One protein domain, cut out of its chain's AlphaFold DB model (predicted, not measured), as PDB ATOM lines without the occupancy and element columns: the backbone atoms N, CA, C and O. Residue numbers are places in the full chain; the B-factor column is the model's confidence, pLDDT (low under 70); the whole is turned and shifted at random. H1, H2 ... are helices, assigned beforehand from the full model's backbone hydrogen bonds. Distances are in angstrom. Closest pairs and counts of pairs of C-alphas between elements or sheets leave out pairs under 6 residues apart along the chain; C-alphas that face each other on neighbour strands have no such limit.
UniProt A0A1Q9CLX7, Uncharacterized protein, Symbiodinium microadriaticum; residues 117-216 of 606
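Overview. This is residues 117 to 216 of the 606 residues of an uncharacterized protein of Symbiodinium microadriaticum (UniProt A0A1Q9CLX7). One long helix, H4, makes the length of a loose rod, with H2 crossing it steeply over residues 171 to 183, and the small H3 at the corner where H4 begins. At the other end of H4, H5 folds back, with its residues 209 to 214 standing free, while H1 lies off H4, near H2 and close to H5 at Ile 215 alone. The printed part has 100 residues with five named helices, H1 to H5 in that order, and no named strand; the class is all helix. It is loose, with a radius of gyration of the C-alphas of 16.8 A, and spans 57 by 23 by 19 A.

Arrangement. H1, residues 117 to 132, is near H2, residues 141 to 155, with 10 pairs of C-alphas within 10 A. H2 touches the hub H4, residues 167 to 197; the closest C-alphas, of Phe 148 and Ala 175, are 5.0 A apart, and the helices run opposite ways at a steep tilt of 55 degrees. H3, residues 159 to 163, touches H4 only at the corner, the closest C-alphas being those of Val 161 and Gly 167, 3.7 A. H5, residues 202 to 215, only just touches H4, with 3 pairs of C-alphas within 8 A, and only at the corner; the closest C-alphas are those of Thr 196 and Thr 204, 6.7 A. H1 and H5 are close but not clearly touching, the C-alphas of Lys 126 and Ile 215 being closest at 8.0 A. H1 and H4 are apart. Every O i to N i+4 pair is within hydrogen-bond range in H2, H4 and H5; H1 has 11 of 12, and H3 has 0 of 1, with 1 of 2 O i to N i+3 pairs.

Along the chain. H1 begins at C-alpha 117 (22.474, 55.651, 73.370) and is 21.8 A long. H2 measures 21.1 A and H3 7.2 A. H4 runs 43.9 A from C-alpha 167 (1.841, 60.707, 79.742). H5, 20.1 A, ends at C-alpha 215 (27.876, 36.519, 77.402).

Size, cuts and confidence. The C-alphas of Arg 165 and Thr 202, the two farthest apart, are 57.0 A apart. The printed part has no cut and no long link. Mean pLDDT of the printed part is 73.8; residues 117 to 127, 129 to 137, 162 and 192 to 216 are under 70.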
ATOM      1  N   ALA A 117      23.494  55.843  72.341       51.94
ATOM      2  CA  ALA A 117      22.474  55.651  73.370       51.94
ATOM      3  C   ALA A 117      21.825  54.264  73.255       51.94
ATOM      4  O   ALA A 117      21.565  53.620  74.273       51.94
ATOM      5  N   LEU A 118      21.625  53.775  72.029       50.56
ATOM      6  CA  LEU A 118      21.174  52.406  71.764       50.56
ATOM      7  C   LEU A 118      22.207  51.374  72.227       50.56
ATOM      8  O   LEU A 118      21.842  50.429  72.926       50.56
ATOM      9  N   LEU A 119      23.488  51.596  71.926       54.00
ATOM     10  CA  LEU A 119      24.573  50.718  72.366       54.00
ATOM     11  C   LEU A 119      24.668  50.671  73.902       54.00
ATOM     12  O   LEU A 119      24.751  49.599  74.497       54.00
ATOM     13  N   THR A 120      24.538  51.822  74.566       64.50
ATOM     14  CA  THR A 120      24.504  51.901  76.037       64.50
ATOM     15  C   THR A 120      23.309  51.140  76.625       64.50
ATOM     16  O   THR A 120      23.460  50.423  77.615       64.50
ATOM     17  N   ASN A 121      22.128  51.238  76.006       56.53
ATOM     18  CA  ASN A 121      20.934  50.494  76.424       56.53
ATOM     19  C   ASN A 121      21.098  48.986  76.236       56.53
ATOM     20  O   ASN A 121      20.689  48.213  77.102       56.53
ATOM     21  N   PHE A 122      21.724  48.570  75.135       57.50
ATOM     22  CA  PHE A 122      22.066  47.175  74.897       57.50
ATOM     23  C   PHE A 122      23.030  46.655  75.969       57.50
ATOM     24  O   PHE A 122      22.785  45.594  76.536       57.50
ATOM     25  N   HIS A 123      24.060  47.424  76.333       64.50
ATOM     26  CA  HIS A 123      24.971  47.059  77.419       64.50
ATOM     27  C   HIS A 123      24.282  47.006  78.787       64.50
ATOM     28  O   HIS A 123      24.540  46.083  79.555       64.50
ATOM     29  N   LEU A 124      23.367  47.933  79.084       64.62
ATOM     30  CA  LEU A 124      22.593  47.912  80.328       64.62
ATOM     31  C   LEU A 124      21.636  46.727  80.401       64.62
ATOM     32  O   LEU A 124      21.561  46.088  81.442       64.62
ATOM     33  N   LEU A 125      20.941  46.392  79.313       61.34
ATOM     34  CA  LEU A 125      20.121  45.182  79.234       61.34
ATOM     35  C   LEU A 125      20.986  43.920  79.339       61.34
ATOM     36  O   LEU A 125      20.624  42.999  80.069       61.34
ATOM     37  N   LYS A 126      22.151  43.903  78.682       66.12
ATOM     38  CA  LYS A 126      23.134  42.815  78.765       66.12
ATOM     39  C   LYS A 126      23.694  42.649  80.177       66.12
ATOM     40  O   LYS A 126      23.977  41.522  80.547       66.12
ATOM     41  N   ALA A 127      23.833  43.717  80.963       67.00
ATOM     42  CA  ALA A 127      24.244  43.651  82.367       67.00
ATOM     43  C   ALA A 127      23.072  43.323  83.312       67.00
ATOM     44  O   ALA A 127      23.248  42.617  84.301       67.00
ATOM     45  N   TYR A 128      21.866  43.792  82.986       70.44
ATOM     46  CA  TYR A 128      20.647  43.548  83.753       70.44
ATOM     47  C   TYR A 128      20.227  42.078  83.686       70.44
ATOM     48  O   TYR A 128      19.966  41.476  84.718       70.44
ATOM     49  N   ILE A 129      20.193  41.464  82.499       67.69
ATOM     50  CA  ILE A 129      19.723  40.077  82.341       67.69
ATOM     51  C   ILE A 129      20.503  39.089  83.240       67.69
ATOM     52  O   ILE A 129      19.843  38.369  83.982       67.69
ATOM     53  N   PRO A 130      21.849  39.070  83.271       65.31
ATOM     54  CA  PRO A 130      22.622  38.242  84.199       65.31
ATOM     55  C   PRO A 130      22.413  38.615  85.669       65.31
ATOM     56  O   PRO A 130      22.411  37.742  86.522       65.31
ATOM     57  N   ALA A 131      22.260  39.908  85.974       63.56
ATOM     58  CA  ALA A 131      22.107  40.369  87.351       63.56
ATOM     59  C   ALA A 131      20.739  40.018  87.948       63.56
ATOM     60  O   ALA A 131      20.615  39.931  89.167       63.56
ATOM     61  N   VAL A 132      19.711  39.872  87.106       64.56
ATOM     62  CA  VAL A 132      18.348  39.609  87.578       64.56
ATOM     63  C   VAL A 132      17.905  38.170  87.323       64.56
ATOM     64  O   VAL A 132      17.060  37.679  88.056       64.56
ATOM     65  N   VAL A 133      18.470  37.466  86.340       65.31
ATOM     66  CA  VAL A 133      18.296  36.012  86.211       65.31
ATOM     67  C   VAL A 133      19.286  35.339  87.160       65.31
ATOM     68  O   VAL A 133      20.399  35.003  86.768       65.31
ATOM     69  N   ASP A 134      18.884  35.195  88.419       68.62
ATOM     70  CA  ASP A 134      19.649  34.478  89.435       68.62
ATOM     71  C   ASP A 134      19.201  33.009  89.542       68.62
ATOM     72  O   ASP A 134      18.188  32.586  88.971       68.62
ATOM     73  N   ASP A 135      19.944  32.217  90.318       65.56
ATOM     74  CA  ASP A 135      19.586  30.825  90.633       65.56
ATOM     75  C   ASP A 135      18.233  30.714  91.367       65.56
ATOM     76  O   ASP A 135      17.662  29.625  91.472       65.56
ATOM     77  N   LYS A 136      17.701  31.836  91.878       66.38
ATOM     78  CA  LYS A 136      16.427  31.913  92.607       66.38
ATOM     79  C   LYS A 136      15.234  32.119  91.674       66.38
ATOM     80  O   LYS A 136      14.098  31.912  92.106       66.38
ATOM     81  N   GLY A 137      15.465  32.442  90.402       68.81
ATOM     82  CA  GLY A 137      14.470  32.365  89.342       68.81
ATOM     83  C   GLY A 137      14.409  33.597  88.444       68.81
ATOM     84  O   GLY A 137      15.161  34.554  88.564       68.81
ATOM     85  N   VAL A 138      13.470  33.569  87.494       70.38
ATOM     86  CA  VAL A 138      13.211  34.739  86.651       70.38
ATOM     87  C   VAL A 138      12.412  35.759  87.462       70.38
ATOM     88  O   VAL A 138      11.366  35.398  88.012       70.38
ATOM     89  N   PRO A 139      12.864  37.020  87.526       75.06
ATOM     90  CA  PRO A 139      12.202  38.083  88.267       75.06
ATOM     91  C   PRO A 139      10.759  38.264  87.812       75.06
ATOM     92  O   PRO A 139      10.366  37.941  86.681       75.06
ATOM     93  N   ASN A 140       9.932  38.795  88.707       82.06
ATOM     94  CA  ASN A 140       8.523  38.941  88.403       82.06
ATOM     95  C   ASN A 140       8.333  40.018  87.322       82.06
ATOM     96  O   ASN A 140       9.118  40.953  87.163       82.06
ATOM     97  N   LEU A 141       7.215  39.940  86.603       77.12
ATOM     98  CA  LEU A 141       6.815  40.947  85.626       77.12
ATOM     99  C   LEU A 141       6.812  42.361  86.235       77.12
ATOM    100  O   LEU A 141       7.095  43.329  85.538       77.12
ATOM    101  N   ALA A 142       6.489  42.486  87.527       84.12
ATOM    102  CA  ALA A 142       6.530  43.756  88.246       84.12
ATOM    103  C   ALA A 142       7.935  44.384  88.256       84.12
ATOM    104  O   ALA A 142       8.051  45.585  88.007       84.12
ATOM    105  N   ASP A 143       8.979  43.581  88.452       83.94
ATOM    106  CA  ASP A 143      10.368  44.047  88.517       83.94
ATOM    107  C   ASP A 143      10.827  44.540  87.142       83.94
ATOM    108  O   ASP A 143      11.354  45.646  87.010       83.94
ATOM    109  N   HIS A 144      10.487  43.792  86.088       85.94
ATOM    110  CA  HIS A 144      10.729  44.215  84.708       85.94
ATOM    111  C   HIS A 144      10.010  45.523  84.361       85.94
ATOM    112  O   HIS A 144      10.609  46.409  83.752       85.94
ATOM    113  N   LYS A 145       8.748  45.701  84.778       89.56
ATOM    114  CA  LYS A 145       8.024  46.968  84.562       89.56
ATOM    115  C   LYS A 145       8.741  48.136  85.227       89.56
ATOM    116  O   LYS A 145       8.862  49.197  84.621       89.56
ATOM    117  N   VAL A 146       9.203  47.961  86.466       88.06
ATOM    118  CA  VAL A 146       9.934  49.003  87.201       88.06
ATOM    119  C   VAL A 146      11.253  49.332  86.499       88.06
ATOM    120  O   VAL A 146      11.547  50.514  86.311       88.06
ATOM    121  N   ALA A 147      11.990  48.327  86.025       85.38
ATOM    122  CA  ALA A 147      13.211  48.531  85.248       85.38
ATOM    123  C   ALA A 147      12.952  49.351  83.971       85.38
ATOM    124  O   ALA A 147      13.608  50.369  83.751       85.38
ATOM    125  N   PHE A 148      11.936  48.998  83.176       88.50
ATOM    126  CA  PHE A 148      11.586  49.756  81.970       88.50
ATOM    127  C   PHE A 148      11.091  51.175  82.281       88.50
ATOM    128  O   PHE A 148      11.467  52.119  81.588       88.50
ATOM    129  N   LEU A 149      10.332  51.376  83.364       88.31
ATOM    130  CA  LEU A 149       9.974  52.720  83.835       88.31
ATOM    131  C   LEU A 149      11.222  53.559  84.158       88.31
ATOM    132  O   LEU A 149      11.272  54.741  83.809       88.31
ATOM    133  N   HIS A 150      12.231  52.962  84.799       84.38
ATOM    134  CA  HIS A 150      13.496  53.634  85.097       84.38
ATOM    135  C   HIS A 150      14.295  53.955  83.837       84.38
ATOM    136  O   HIS A 150      14.762  55.087  83.712       84.38
ATOM    137  N   ILE A 151      14.408  53.022  82.890       86.00
ATOM    138  CA  ILE A 151      15.065  53.252  81.594       86.00
ATOM    139  C   ILE A 151      14.376  54.419  80.878       86.00
ATOM    140  O   ILE A 151      15.015  55.407  80.523       86.00
ATOM    141  N   SER A 152      13.051  54.372  80.773       88.31
ATOM    142  CA  SER A 152      12.267  55.433  80.149       88.31
ATOM    143  C   SER A 152      12.491  56.806  80.793       88.31
ATOM    144  O   SER A 152      12.686  57.807  80.098       88.31
ATOM    145  N   ALA A 153      12.520  56.861  82.129       81.69
ATOM    146  CA  ALA A 153      12.770  58.094  82.867       81.69
ATOM    147  C   ALA A 153      14.219  58.592  82.725       81.69
ATOM    148  O   ALA A 153      14.438  59.803  82.655       81.69
ATOM    149  N   THR A 154      15.189  57.683  82.689       84.06
ATOM    150  CA  THR A 154      16.621  58.009  82.612       84.06
ATOM    151  C   THR A 154      16.974  58.563  81.239       84.06
ATOM    152  O   THR A 154      17.612  59.607  81.144       84.06
ATOM    153  N   TYR A 155      16.471  57.925  80.183       82.00
ATOM    154  CA  TYR A 155      16.777  58.286  78.798       82.00
ATOM    155  C   TYR A 155      15.766  59.231  78.164       82.00
ATOM    156  O   TYR A 155      15.913  59.600  77.005       82.00
ATOM    157  N   ASN A 156      14.741  59.639  78.917       86.00
ATOM    158  CA  ASN A 156      13.687  60.512  78.417       86.00
ATOM    159  C   ASN A 156      13.053  59.972  77.117       86.00
ATOM    160  O   ASN A 156      12.736  60.754  76.227       86.00
ATOM    161  N   LEU A 157      12.866  58.644  77.018       86.94
ATOM    162  CA  LEU A 157      12.386  57.960  75.800       86.94
ATOM    163  C   LEU A 157      11.003  58.440  75.351       86.94
ATOM    164  O   LEU A 157      10.653  58.359  74.178       86.94
ATOM    165  N   HIS A 158      10.219  58.970  76.288       86.50
ATOM    166  CA  HIS A 158       8.939  59.597  75.999       86.50
ATOM    167  C   HIS A 158       8.983  61.063  76.447       86.50
ATOM    168  O   HIS A 158       8.438  61.414  77.498       86.50
ATOM    169  N   PRO A 159       9.622  61.955  75.669       82.62
ATOM    170  CA  PRO A 159       9.735  63.368  76.037       82.62
ATOM    171  C   PRO A 159       8.350  64.024  76.139       82.62
ATOM    172  O   PRO A 159       8.101  64.869  77.000       82.62
ATOM    173  N   GLN A 160       7.410  63.552  75.316       78.25
ATOM    174  CA  GLN A 160       6.025  64.024  75.257       78.25
ATOM    175  C   GLN A 160       5.241  63.731  76.540       78.25
ATOM    176  O   GLN A 160       4.296  64.444  76.884       78.25
ATOM    177  N   VAL A 161       5.662  62.710  77.285       77.25
ATOM    178  CA  VAL A 161       4.997  62.297  78.518       77.25
ATOM    179  C   VAL A 161       5.256  63.285  79.648       77.25
ATOM    180  O   VAL A 161       4.386  63.513  80.491       77.25
ATOM    181  N   ARG A 162       6.449  63.883  79.683       67.56
ATOM    182  CA  ARG A 162       6.799  64.844  80.734       67.56
ATOM    183  C   ARG A 162       6.053  66.164  80.587       67.56
ATOM    184  O   ARG A 162       5.839  66.842  81.587       67.56
ATOM    185  N   THR A 163       5.647  66.517  79.369       77.25
ATOM    186  CA  THR A 163       5.009  67.804  79.072       77.25
ATOM    187  C   THR A 163       3.482  67.722  79.049       77.25
ATOM    188  O   THR A 163       2.817  68.692  79.423       77.25
ATOM    189  N   LYS A 164       2.894  66.576  78.679       82.00
ATOM    190  CA  LYS A 164       1.435  66.406  78.578       82.00
ATOM    191  C   LYS A 164       0.832  65.794  79.850       82.00
ATOM    192  O   LYS A 164       1.290  64.772  80.364       82.00
ATOM    193  N   ARG A 165      -0.271  66.377  80.344       76.50
ATOM    194  CA  ARG A 165      -1.114  65.748  81.381       76.50
ATOM    195  C   ARG A 165      -1.659  64.425  80.837       76.50
ATOM    196  O   ARG A 165      -2.555  64.438  80.008       76.50
ATOM    197  N   GLY A 166      -1.133  63.306  81.330       81.75
ATOM    198  CA  GLY A 166      -1.567  61.960  80.935       81.75
ATOM    199  C   GLY A 166      -0.424  61.022  80.568       81.75
ATOM    200  O   GLY A 166      -0.575  59.814  80.712       81.75
ATOM    201  N   GLY A 167       0.756  61.548  80.237       86.69
ATOM    202  CA  GLY A 167       1.841  60.707  79.742       86.69
ATOM    203  C   GLY A 167       2.346  59.644  80.728       86.69
ATOM    204  O   GLY A 167       2.892  58.623  80.332       86.69
ATOM    205  N   LYS A 168       2.136  59.828  82.038       86.81
ATOM    206  CA  LYS A 168       2.484  58.800  83.034       86.81
ATOM    207  C   LYS A 168       1.755  57.471  82.777       86.81
ATOM    208  O   LYS A 168       2.278  56.435  83.173       86.81
ATOM    209  N   ALA A 169       0.560  57.502  82.180       90.38
ATOM    210  CA  ALA A 169      -0.147  56.294  81.765       90.38
ATOM    211  C   ALA A 169       0.555  55.648  80.562       90.38
ATOM    212  O   ALA A 169       0.947  54.496  80.660       90.38
ATOM    213  N   GLU A 170       0.865  56.427  79.524       88.88
ATOM    214  CA  GLU A 170       1.565  55.944  78.324       88.88
ATOM    215  C   GLU A 170       2.902  55.263  78.655       88.88
ATOM    216  O   GLU A 170       3.194  54.188  78.144       88.88
ATOM    217  N   VAL A 171       3.694  55.822  79.580       90.69
ATOM    218  CA  VAL A 171       4.980  55.213  79.988       90.69
ATOM    219  C   VAL A 171       4.783  53.936  80.788       90.69
ATOM    220  O   VAL A 171       5.592  53.017  80.691       90.69
ATOM    221  N   LYS A 172       3.708  53.854  81.577       93.00
ATOM    222  CA  LYS A 172       3.354  52.620  82.284       93.00
ATOM    223  C   LYS A 172       2.886  51.538  81.323       93.00
ATOM    224  O   LYS A 172       3.265  50.387  81.518       93.00
ATOM    225  N   ASP A 173       2.100  51.901  80.319       93.44
ATOM    226  CA  ASP A 173       1.578  50.967  79.324       93.44
ATOM    227  C   ASP A 173       2.708  50.469  78.416       93.44
ATOM    228  O   ASP A 173       2.845  49.263  78.211       93.44
ATOM    229  N   TRP A 174       3.605  51.365  77.993       93.56
ATOM    230  CA  TRP A 174       4.830  51.004  77.277       93.56
ATOM    231  C   TRP A 174       5.728  50.078  78.105       93.56
ATOM    232  O   TRP A 174       6.070  48.984  77.658       93.56
ATOM    233  N   ALA A 175       6.049  50.455  79.349       92.44
ATOM    234  CA  ALA A 175       6.877  49.628  80.225       92.44
ATOM    235  C   ALA A 175       6.222  48.269  80.513       92.44
ATOM    236  O   ALA A 175       6.914  47.266  80.682       92.44
ATOM    237  N   HIS A 176       4.888  48.213  80.554       94.12
ATOM    238  CA  HIS A 176       4.159  46.959  80.664       94.12
ATOM    239  C   HIS A 176       4.312  46.089  79.417       94.12
ATOM    240  O   HIS A 176       4.590  44.898  79.576       94.12
ATOM    241  N   ALA A 177       4.137  46.652  78.222       93.12
ATOM    242  CA  ALA A 177       4.274  45.924  76.967       93.12
ATOM    243  C   ALA A 177       5.695  45.359  76.804       93.12
ATOM    244  O   ALA A 177       5.851  44.167  76.537       93.12
ATOM    245  N   GLU A 178       6.725  46.167  77.065       90.62
ATOM    246  CA  GLU A 178       8.124  45.726  76.983       90.62
ATOM    247  C   GLU A 178       8.475  44.680  78.049       90.62
ATOM    248  O   GLU A 178       9.117  43.673  77.746       90.62
ATOM    249  N   ALA A 179       7.969  44.825  79.278       89.00
ATOM    250  CA  ALA A 179       8.130  43.803  80.312       89.00
ATOM    251  C   ALA A 179       7.503  42.455  79.914       89.00
ATOM    252  O   ALA A 179       8.062  41.402  80.224       89.00
ATOM    253  N   VAL A 180       6.353  42.468  79.230       90.69
ATOM    254  CA  VAL A 180       5.696  41.241  78.743       90.69
ATOM    255  C   VAL A 180       6.508  40.600  77.619       90.69
ATOM    256  O   VAL A 180       6.718  39.387  77.666       90.69
ATOM    257  N   LYS A 181       7.020  41.389  76.666       88.69
ATOM    258  CA  LYS A 181       7.908  40.892  75.601       88.69
ATOM    259  C   LYS A 181       9.169  40.251  76.179       88.69
ATOM    260  O   LYS A 181       9.486  39.114  75.830       88.69
ATOM    261  N   LEU A 182       9.837  40.929  77.116       85.69
ATOM    262  CA  LEU A 182      11.036  40.408  77.777       85.69
ATOM    263  C   LEU A 182      10.737  39.115  78.541       85.69
ATOM    264  O   LEU A 182      11.475  38.143  78.409       85.69
ATOM    265  N   LYS A 183       9.625  39.059  79.286       87.38
ATOM    266  CA  LYS A 183       9.197  37.833  79.974       87.38
ATOM    267  C   LYS A 183       8.933  36.691  78.987       87.38
ATOM    268  O   LYS A 183       9.299  35.551  79.272       87.38
ATOM    269  N   GLY A 184       8.309  36.979  77.844       85.50
ATOM    270  CA  GLY A 184       8.081  36.006  76.775       85.50
ATOM    271  C   GLY A 184       9.394  35.450  76.221       85.50
ATOM    272  O   GLY A 184       9.558  34.234  76.148       85.50
ATOM    273  N   LEU A 185      10.357  36.331  75.939       83.06
ATOM    274  CA  LEU A 185      11.687  35.956  75.461       83.06
ATOM    275  C   LEU A 185      12.452  35.128  76.500       83.06
ATOM    276  O   LEU A 185      12.980  34.074  76.163       83.06
ATOM    277  N   LEU A 186      12.447  35.536  77.772       81.69
ATOM    278  CA  LEU A 186      13.060  34.767  78.861       81.69
ATOM    279  C   LEU A 186      12.392  33.400  79.039       81.69
ATOM    280  O   LEU A 186      13.083  32.410  79.248       81.69
ATOM    281  N   SER A 187      11.069  33.311  78.896       82.19
ATOM    282  CA  SER A 187      10.344  32.033  78.971       82.19
ATOM    283  C   SER A 187      10.690  31.116  77.792       82.19
ATOM    284  O   SER A 187      10.858  29.911  77.978       82.19
ATOM    285  N   ALA A 188      10.827  31.666  76.583       77.56
ATOM    286  CA  ALA A 188      11.272  30.920  75.406       77.56
ATOM    287  C   ALA A 188      12.722  30.439  75.570       77.56
ATOM    288  O   ALA A 188      13.000  29.259  75.359       77.56
ATOM    289  N   LEU A 189      13.616  31.310  76.050       74.62
ATOM    290  CA  LEU A 189      14.999  30.970  76.379       74.62
ATOM    291  C   LEU A 189      15.063  29.887  77.464       74.62
ATOM    292  O   LEU A 189      15.841  28.946  77.352       74.62
ATOM    293  N   GLN A 190      14.215  29.962  78.491       77.12
ATOM    294  CA  GLN A 190      14.097  28.930  79.522       77.12
ATOM    295  C   GLN A 190      13.597  27.597  78.962       77.12
ATOM    296  O   GLN A 190      14.100  26.548  79.346       77.12
ATOM    297  N   ARG A 191      12.620  27.605  78.050       76.62
ATOM    298  CA  ARG A 191      12.140  26.378  77.391       76.62
ATOM    299  C   ARG A 191      13.215  25.769  76.506       76.62
ATOM    300  O   ARG A 191      13.412  24.561  76.567       76.62
ATOM    301  N   LEU A 192      13.918  26.595  75.731       67.75
ATOM    302  CA  LEU A 192      15.056  26.168  74.926       67.75
ATOM    303  C   LEU A 192      16.127  25.578  75.830       67.75
ATOM    304  O   LEU A 192      16.497  24.430  75.643       67.75
ATOM    305  N   THR A 193      16.564  26.295  76.862       67.75
ATOM    306  CA  THR A 193      17.594  25.815  77.789       67.75
ATOM    307  C   THR A 193      17.164  24.547  78.522       67.75
ATOM    308  O   THR A 193      17.953  23.610  78.517       67.75
ATOM    309  N   ARG A 194      15.935  24.445  79.051       65.81
ATOM    310  CA  ARG A 194      15.410  23.226  79.709       65.81
ATOM    311  C   ARG A 194      15.313  22.039  78.750       65.81
ATOM    312  O   ARG A 194      15.910  21.005  79.026       65.81
ATOM    313  N   ARG A 195      14.664  22.196  77.587       60.50
ATOM    314  CA  ARG A 195      14.575  21.129  76.565       60.50
ATOM    315  C   ARG A 195      15.950  20.697  76.057       60.50
ATOM    316  O   ARG A 195      16.136  19.547  75.687       60.50
ATOM    317  N   THR A 196      16.923  21.604  76.064       48.19
ATOM    318  CA  THR A 196      18.298  21.317  75.647       48.19
ATOM    319  C   THR A 196      19.226  20.918  76.797       48.19
ATOM    320  O   THR A 196      20.382  20.590  76.539       48.19
ATOM    321  N   PHE A 197      18.821  21.027  78.069       46.16
ATOM    322  CA  PHE A 197      19.642  20.628  79.231       46.16
ATOM    323  C   PHE A 197      19.511  19.128  79.480       46.16
ATOM    324  O   PHE A 197      20.514  18.494  79.788       46.16
ATOM    325  N   ASP A 198      18.341  18.562  79.184       50.09
ATOM    326  CA  ASP A 198      18.128  17.111  79.138       50.09
ATOM    327  C   ASP A 198      18.447  16.491  77.762       50.09
ATOM    328  O   ASP A 198      18.400  15.271  77.584       50.09
ATOM    329  N   ALA A 199      18.815  17.308  76.768       49.47
ATOM    330  CA  ALA A 199      19.248  16.803  75.473       49.47
ATOM    331  C   ALA A 199      20.662  16.218  75.590       49.47
ATOM    332  O   ALA A 199      21.647  16.946  75.699       49.47
ATOM    333  N   LYS A 200      20.775  14.891  75.466       57.09
ATOM    334  CA  LYS A 200      22.035  14.118  75.389       57.09
ATOM    335  C   LYS A 200      22.943  14.489  74.196       57.09
ATOM    336  O   LYS A 200      23.894  13.771  73.904       57.09
ATOM    337  N   ASN A 201      22.639  15.560  73.462       58.62
ATOM    338  CA  ASN A 201      23.342  15.937  72.246       58.62
ATOM    339  C   ASN A 201      24.535  16.852  72.567       58.62
ATOM    340  O   ASN A 201      24.382  18.017  72.941       58.62
ATOM    341  N   THR A 202      25.739  16.316  72.373       64.75
ATOM    342  CA  THR A 202      27.028  16.980  72.610       64.75
ATOM    343  C   THR A 202      27.152  18.322  71.880       64.75
ATOM    344  O   THR A 202      27.727  19.260  72.431       64.75
ATOM    345  N   LYS A 203      26.561  18.460  70.681       57.12
ATOM    346  CA  LYS A 203      26.584  19.715  69.905       57.12
ATOM    347  C   LYS A 203      25.876  20.855  70.646       57.12
ATOM    348  O   LYS A 203      26.371  21.979  70.688       57.12
ATOM    349  N   THR A 204      24.759  20.558  71.304       55.91
ATOM    350  CA  THR A 204      23.971  21.546  72.049       55.91
ATOM    351  C   THR A 204      24.660  21.972  73.351       55.91
ATOM    352  O   THR A 204      24.585  23.138  73.733       55.91
ATOM    353  N   LEU A 205      25.395  21.067  74.005       65.19
ATOM    354  CA  LEU A 205      26.239  21.390  75.165       65.19
ATOM    355  C   LEU A 205      27.414  22.313  74.802       65.19
ATOM    356  O   LEU A 205      27.720  23.234  75.559       65.19
ATOM    357  N   ILE A 206      28.047  22.103  73.642       67.62
ATOM    358  CA  ILE A 206      29.130  22.968  73.143       67.62
ATOM    359  C   ILE A 206      28.594  24.370  72.829       67.62
ATOM    360  O   ILE A 206      29.158  25.359  73.292       67.62
ATOM    361  N   LEU A 207      27.457  24.463  72.133       57.25
ATOM    362  CA  LEU A 207      26.797  25.740  71.834       57.25
ATOM    363  C   LEU A 207      26.403  26.511  73.101       57.25
ATOM    364  O   LEU A 207      26.585  27.725  73.166       57.25
ATOM    365  N   LYS A 208      25.939  25.812  74.143       61.03
ATOM    366  CA  LYS A 208      25.667  26.409  75.458       61.03
ATOM    367  C   LYS A 208      26.911  26.980  76.117       61.03
ATOM    368  O   LYS A 208      26.849  28.090  76.639       61.03
ATOM    369  N   LYS A 209      28.025  26.242  76.097       65.44
ATOM    370  CA  LYS A 209      29.300  26.729  76.639       65.44
ATOM    371  C   LYS A 209      29.785  27.959  75.875       65.44
ATOM    372  O   LYS A 209      30.126  28.944  76.512       65.44
ATOM    373  N   LEU A 210      29.714  27.950  74.543       58.59
ATOM    374  CA  LEU A 210      30.099  29.095  73.708       58.59
ATOM    375  C   LEU A 210      29.206  30.321  73.939       58.59
ATOM    376  O   LEU A 210      29.709  31.437  74.037       58.59
ATOM    377  N   PHE A 211      27.892  30.132  74.073       63.31
ATOM    378  CA  PHE A 211      26.961  31.222  74.375       63.31
ATOM    379  C   PHE A 211      27.197  31.796  75.776       63.31
ATOM    380  O   PHE A 211      27.318  33.010  75.933       63.31
ATOM    381  N   ALA A 212      27.337  30.930  76.783       66.06
ATOM    382  CA  ALA A 212      27.663  31.339  78.146       66.06
ATOM    383  C   ALA A 212      29.016  32.070  78.205       66.06
ATOM    384  O   ALA A 212      29.121  33.105  78.853       66.06
ATOM    385  N   GLN A 213      30.023  31.601  77.469       65.25
ATOM    386  CA  GLN A 213      31.333  32.244  77.361       65.25
ATOM    387  C   GLN A 213      31.248  33.611  76.659       65.25
ATOM    388  O   GLN A 213      31.788  34.591  77.163       65.25
ATOM    389  N   LYS A 214      30.491  33.729  75.558       58.84
ATOM    390  CA  LYS A 214      30.302  34.996  74.817       58.84
ATOM    391  C   LYS A 214      29.520  36.052  75.613       58.84
ATOM    392  O   LYS A 214      29.722  37.256  75.424       58.84
ATOM    393  N   ILE A 215      28.619  35.624  76.498       57.97
ATOM    394  CA  ILE A 215      27.876  36.519  77.402       57.97
ATOM    395  C   ILE A 215      28.661  36.809  78.694       57.97
ATOM    396  O   ILE A 215      28.346  37.776  79.383       57.97
ATOM    397  N   GLY A 216      29.726  36.053  78.976       62.19
ATOM    398  CA  GLY A 216      30.536  36.193  80.189       62.19
ATOM    399  C   GLY A 216      29.937  35.493  81.415       62.19
ATOM    400  O   GLY A 216      30.282  35.830  82.541       62.19
TER     401      GLY A 216